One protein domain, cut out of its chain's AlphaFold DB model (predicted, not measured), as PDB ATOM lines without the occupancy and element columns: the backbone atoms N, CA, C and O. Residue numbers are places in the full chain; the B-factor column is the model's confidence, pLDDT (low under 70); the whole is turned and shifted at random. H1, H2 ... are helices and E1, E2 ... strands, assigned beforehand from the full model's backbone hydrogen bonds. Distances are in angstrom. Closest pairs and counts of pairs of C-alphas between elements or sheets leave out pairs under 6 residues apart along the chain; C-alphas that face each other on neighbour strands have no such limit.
ATOM      1  N   ASN A   8     142.348 116.668 142.479       92.75
ATOM      2  CA  ASN A   8     141.853 117.155 143.767       92.75
ATOM      3  C   ASN A   8     140.316 117.156 143.835       92.75
ATOM      4  O   ASN A   8     139.742 116.760 144.842       92.75
ATOM      5  N   GLU A   9     139.642 117.523 142.744       93.12
ATOM      6  CA  GLU A   9     138.177 117.499 142.675       93.12
ATOM      7  C   GLU A   9     137.640 116.066 142.745       93.12
ATOM      8  O   GLU A   9     136.651 115.816 143.430       93.12
ATOM      9  N   ILE A  10     138.325 115.109 142.104       91.81
ATOM     10  CA  ILE A  10     137.980 113.682 142.187       91.81
ATOM     11  C   ILE A  10     138.125 113.189 143.632       91.81
ATOM     12  O   ILE A  10     137.229 112.525 144.147       91.81
ATOM     13  N   ILE A  11     139.215 113.552 144.313       92.88
ATOM     14  CA  ILE A  11     139.449 113.191 145.719       92.88
ATOM     15  C   ILE A  11     138.350 113.768 146.616       92.88
ATOM     16  O   ILE A  11     137.801 113.050 147.453       92.88
ATOM     17  N   THR A  12     137.999 115.045 146.451       93.38
ATOM     18  CA  THR A  12     136.927 115.677 147.229       93.38
ATOM     19  C   THR A  12     135.583 114.999 146.980       93.38
ATOM     20  O   THR A  12     134.884 114.683 147.942       93.38
ATOM     21  N   ALA A  13     135.244 114.720 145.720       93.44
ATOM     22  CA  ALA A  13     134.005 114.040 145.361       93.44
ATOM     23  C   ALA A  13     133.937 112.621 145.950       93.44
ATOM     24  O   ALA A  13     132.904 112.230 146.489       93.44
ATOM     25  N   LEU A  14     135.045 111.874 145.926       92.75
ATOM     26  CA  LEU A  14     135.125 110.545 146.534       92.75
ATOM     27  C   LEU A  14     134.952 110.604 148.054       92.75
ATOM     28  O   LEU A  14     134.170 109.835 148.603       92.75
ATOM     29  N   LYS A  15     135.603 111.549 148.741       93.19
ATOM     30  CA  LYS A  15     135.418 111.744 150.191       93.19
ATOM     31  C   LYS A  15     133.969 112.084 150.535       93.19
ATOM     32  O   LYS A  15     133.418 111.524 151.474       93.19
ATOM     33  N   GLN A  16     133.337 112.967 149.763       93.56
ATOM     34  CA  GLN A  16     131.923 113.305 149.939       93.56
ATOM     35  C   GLN A  16     131.014 112.096 149.710       93.56
ATOM     36  O   GLN A  16     130.102 111.862 150.501       93.56
ATOM     37  N   TYR A  17     131.286 111.304 148.673       94.62
ATOM     38  CA  TYR A  17     130.547 110.079 148.392       94.62
ATOM     39  C   TYR A  17     130.670 109.066 149.536       94.62
ATOM     40  O   TYR A  17     129.657 108.556 150.007       94.62
ATOM     41  N   ILE A  18     131.876 108.838 150.056       93.06
ATOM     42  CA  ILE A  18     132.112 107.953 151.206       93.06
ATOM     43  C   ILE A  18     131.343 108.439 152.443       93.06
ATOM     44  O   ILE A  18     130.631 107.656 153.071       93.06
ATOM     45  N   SER A  19     131.402 109.739 152.747       93.75
ATOM     46  CA  SER A  19     130.619 110.331 153.838       93.75
ATOM     47  C   SER A  19     129.111 110.161 153.633       93.75
ATOM     48  O   SER A  19     128.388 109.881 154.585       93.75
ATOM     49  N   SER A  20     128.625 110.277 152.390       95.12
ATOM     50  CA  SER A  20     127.205 110.082 152.062       95.12
ATOM     51  C   SER A  20     126.729 108.638 152.246       95.12
ATOM     52  O   SER A  20     125.545 108.415 152.476       95.12
ATOM     53  N   GLN A  21     127.646 107.665 152.220       93.69
ATOM     54  CA  GLN A  21     127.354 106.270 152.560       93.69
ATOM     55  C   GLN A  21     127.314 106.007 154.075       93.69
ATOM     56  O   GLN A  21     127.094 104.874 154.494       93.69
ATOM     57  N   GLY A  22     127.514 107.034 154.908       90.62
ATOM     58  CA  GLY A  22     127.478 106.924 156.368       90.62
ATOM     59  C   GLY A  22     128.821 106.575 157.011       90.62
ATOM     60  O   GLY A  22     128.876 106.325 158.214       90.62
ATOM     61  N   ILE A  23     129.917 106.577 156.247       91.06
ATOM     62  CA  ILE A  23     131.261 106.362 156.789       91.06
ATOM     63  C   ILE A  23     131.781 107.695 157.339       91.06
ATOM     64  O   ILE A  23     132.008 108.643 156.590       91.06
ATOM     65  N   ASN A  24     131.995 107.771 158.655       90.25
ATOM     66  CA  ASN A  24     132.586 108.956 159.271       90.25
ATOM     67  C   ASN A  24     134.097 109.011 158.984       90.25
ATOM     68  O   ASN A  24     134.845 108.136 159.417       90.25
ATOM     69  N   LEU A  25     134.527 110.049 158.265       90.38
ATOM     70  CA  LEU A  25     135.929 110.307 157.919       90.38
ATOM     71  C   LEU A  25     136.657 111.221 158.922       90.38
ATOM     72  O   LEU A  25     137.850 111.471 158.763       90.38
ATOM     73  N   GLN A  26     135.967 111.757 159.933       89.38
ATOM     74  CA  GLN A  26     136.603 112.562 160.980       89.38
ATOM     75  C   GLN A  26     137.562 111.695 161.793       89.38
ATOM     76  O   GLN A  26     137.231 110.563 162.138       89.38
ATOM     77  N   GLY A  27     138.753 112.225 162.075       85.81
ATOM     78  CA  GLY A  27     139.810 111.466 162.748       85.81
ATOM     79  C   GLY A  27     140.449 110.379 161.878       85.81
ATOM     80  O   GLY A  27     141.267 109.620 162.375       85.81
ATOM     81  N   LYS A  28     140.130 110.298 160.577       89.75
ATOM     82  CA  LYS A  28     140.685 109.280 159.675       89.75
ATOM     83  C   LYS A  28     141.523 109.895 158.559       89.75
ATOM     84  O   LYS A  28     141.150 110.908 157.962       89.75
ATOM     85  N   ALA A  29     142.653 109.269 158.255       89.19
ATOM     86  CA  ALA A  29     143.420 109.536 157.051       89.19
ATOM     87  C   ALA A  29     142.807 108.748 155.889       89.19
ATOM     88  O   ALA A  29     142.566 107.550 156.000       89.19
ATOM     89  N   VAL A  30     142.559 109.428 154.769       90.38
ATOM     90  CA  VAL A  30     142.066 108.800 153.538       90.38
ATOM     91  C   VAL A  30     143.135 108.948 152.466       90.38
ATOM     92  O   VAL A  30     143.381 110.068 152.003       90.38
ATOM     93  N   ALA A  31     143.743 107.831 152.079       91.44
ATOM     94  CA  ALA A  31     144.650 107.728 150.944       91.44
ATOM     95  C   ALA A  31     143.874 107.224 149.719       91.44
ATOM     96  O   ALA A  31     143.047 106.318 149.836       91.44
ATOM     97  N   ILE A  32     144.095 107.858 148.565       91.81
ATOM     98  CA  ILE A  32     143.447 107.490 147.303       91.81
ATOM     99  C   ILE A  32     144.515 107.401 146.220       91.81
ATOM    100  O   ILE A  32     145.084 108.425 145.830       91.81
ATOM    101  N   ASP A  33     144.736 106.195 145.710       92.75
ATOM    102  CA  ASP A  33     145.701 105.910 144.656       92.75
ATOM    103  C   ASP A  33     144.982 105.665 143.336       92.75
ATOM    104  O   ASP A  33     144.086 104.829 143.234       92.75
ATOM    105  N   PHE A  34     145.365 106.417 142.306       90.94
ATOM    106  CA  PHE A  34     144.734 106.339 140.994       90.94
ATOM    107  C   PHE A  34     145.599 105.541 140.028       90.94
ATOM    108  O   PHE A  34     146.715 105.946 139.695       90.94
ATOM    109  N   THR A  35     145.039 104.462 139.494       91.25
ATOM    110  CA  THR A  35     145.669 103.649 138.457       91.25
ATOM    111  C   THR A  35     144.944 103.861 137.134       91.25
ATOM    112  O   THR A  35     143.762 103.551 136.986       91.25
ATOM    113  N   ALA A  36     145.656 104.386 136.138       88.56
ATOM    114  CA  ALA A  36     145.140 104.487 134.778       88.56
ATOM    115  C   ALA A  36     145.286 103.133 134.065       88.56
ATOM    116  O   ALA A  36     146.379 102.738 133.652       88.56
ATOM    117  N   GLY A  37     144.173 102.420 133.916       85.56
ATOM    118  CA  GLY A  37     144.083 101.195 133.135       85.56
ATOM    119  C   GLY A  37     144.080 101.465 131.628       85.56
ATOM    120  O   GLY A  37     143.757 102.554 131.150       85.56
ATOM    121  N   ARG A  38     144.441 100.450 130.837       85.69
ATOM    122  CA  ARG A  38     144.317 100.503 129.370       85.69
ATOM    123  C   ARG A  38     142.946  99.983 128.933       85.69
ATOM    124  O   ARG A  38     142.433  99.028 129.510       85.69
ATOM    125  N   LYS A  39     142.425 100.537 127.831       79.56
ATOM    126  CA  LYS A  39     141.170 100.117 127.178       79.56
ATOM    127  C   LYS A  39     139.964 100.217 128.131       79.56
ATOM    128  O   LYS A  39     139.638 101.313 128.564       79.56
ATOM    129  N   GLU A  40     139.333  99.087 128.441       76.69
ATOM    130  CA  GLU A  40     138.094  98.961 129.223       76.69
ATOM    131  C   GLU A  40     138.285  99.278 130.715       76.69
ATOM    132  O   GLU A  40     137.331  99.651 131.386       76.69
ATOM    133  N   GLY A  41     139.513  99.154 131.241       74.44
ATOM    134  CA  GLY A  41     139.782  99.320 132.677       74.44
ATOM    135  C   GLY A  41     139.623 100.753 133.198       74.44
ATOM    136  O   GLY A  41     139.515 100.952 134.403       74.44
ATOM    137  N   GLY A  42     139.587 101.748 132.304       85.50
ATOM    138  CA  GLY A  42     139.374 103.148 132.669       85.50
ATOM    139  C   GLY A  42     140.350 103.665 133.735       85.50
ATOM    140  O   GLY A  42     141.518 103.281 133.769       85.50
ATOM    141  N   LEU A  43     139.867 104.570 134.587       86.56
ATOM    142  CA  LEU A  43     140.579 105.044 135.773       86.56
ATOM    143  C   LEU A  43     140.067 104.260 136.986       86.56
ATOM    144  O   LEU A  43     138.887 104.359 137.319       86.56
ATOM    145  N   THR A  44     140.941 103.504 137.641       88.44
ATOM    146  CA  THR A  44     140.635 102.803 138.894       88.44
ATOM    147  C   THR A  44     141.202 103.598 140.065       88.44
ATOM    148  O   THR A  44     142.245 104.240 139.922       88.44
ATOM    149  N   ALA A  45     140.509 103.587 141.201       89.62
ATOM    150  CA  ALA A  45     140.965 104.228 142.427       89.62
ATOM    151  C   ALA A  45     140.907 103.233 143.586       89.62
ATOM    152  O   ALA A  45     139.836 102.693 143.873       89.62
ATOM    153  N   ASP A  46     142.040 103.025 144.244       90.81
ATOM    154  CA  ASP A  46     142.138 102.275 145.491       90.81
ATOM    155  C   ASP A  46     142.033 103.258 146.659       90.81
ATOM    156  O   ASP A  46     142.661 104.318 146.644       90.81
ATOM    157  N   ILE A  47     141.185 102.945 147.639       91.88
ATOM    158  CA  ILE A  47     140.869 103.845 148.752       91.88
ATOM    159  C   ILE A  47     141.192 103.138 150.062       91.88
ATOM    160  O   ILE A  47     140.566 102.134 150.404       91.88
ATOM    161  N   SER A  48     142.129 103.702 150.818       92.44
ATOM    162  CA  SER A  48     142.510 103.230 152.148       92.44
ATOM    163  C   SER A  48     142.103 104.263 153.190       92.44
ATOM    164  O   SER A  48     142.419 105.447 153.064       92.44
ATOM    165  N   ILE A  49     141.363 103.818 154.207       92.00
ATOM    166  CA  ILE A  49     140.885 104.657 155.308       92.00
ATOM    167  C   ILE A  49     141.505 104.120 156.592       92.00
ATOM    168  O   ILE A  49     141.183 103.014 157.024       92.00
ATOM    169  N   GLU A  50     142.372 104.915 157.205       90.62
ATOM    170  CA  GLU A  50     143.093 104.563 158.426       90.62
ATOM    171  C   GLU A  50     142.735 105.538 159.546       90.62
ATOM    172  O   GLU A  50     142.463 106.711 159.297       90.62
ATOM    173  N   GLU A  51     142.713 105.067 160.791       86.44
ATOM    174  CA  GLU A  51     142.533 105.951 161.943       86.44
ATOM    175  C   GLU A  51     143.798 106.797 162.130       86.44
ATOM    176  O   GLU A  51     144.902 106.257 162.241       86.44
ATOM    177  N   LEU A  52     143.652 108.121 162.188       80.62
ATOM    178  CA  LEU A  52     144.747 108.995 162.590       80.62
ATOM    179  C   LEU A  52     144.918 108.856 164.099       80.62
ATOM    180  O   LEU A  52     144.224 109.500 164.883       80.62
TER     181      LEU A  52
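AT A GLANCE: This is residues 8 to 52 of the 114 residues of an uncharacterized protein of uncultured bacterium (UniProt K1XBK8). A long two-stranded ribbon, the hairpin of E1 and E2, has the single helix H1 loosely over one face, while its other face is bare. Residues 37 to 42, which link the two strands, stick out at one end of the ribbon. The printed part has 45 residues, with one named helix and two named strands in the order H1, E1, E2; the sheet is antiparallel, in the order E1 - E2, and the class is mixed, helices and strands. The whole is loose, with a radius of gyration of the C-alphas of 11.9 A, and elongated, spanning 37 by 19 by 17 A.

IN THESE COORDINATES: Find C-alpha 28 at (140.685, 109.280, 159.675); from there E1, residues 28 to 36, runs 25.7 A to C-alpha 36. E2, residues 43 to 51, runs 26.3 A and ends at C-alpha 51, at (142.533, 105.951, 161.943). Go back to C-alpha 8 at (141.853, 117.155, 143.767) for H1, residues 8 to 20, 18.3 A long.

HOW THE PARTS SIT: Look first at the hairpin, where E1 and E2 are antiparallel at 163 degrees. C-alphas 28 and 51 face each other at 4.4 A, and C-alphas 36 and 43 at 4.7 A. Within hydrogen-bond range are, for instance, N 29 and O 50 at 2.8 A and N 44 and O 35 at 2.9 A. From H1 to E1 there is 1 pair of C-alphas within 8 A, the closest, those of Ile 11 and Ile 32, 7.1 A apart. H1 and E2 are near each other, with 7 pairs of C-alphas within 10 A. In H1 every O i to N i+4 pair is within hydrogen-bond range.

THE WHOLE: The two C-alphas farthest apart, those of Gly 27 and Lys 39, are 37.4 A from each other. Residues 37 to 42 stand free. The links H1 to E1 and E1 to E2 are short, with 7 and 6 residues. The printed part has no cut, its mean pLDDT is 89.7, and no printed residue is under 70.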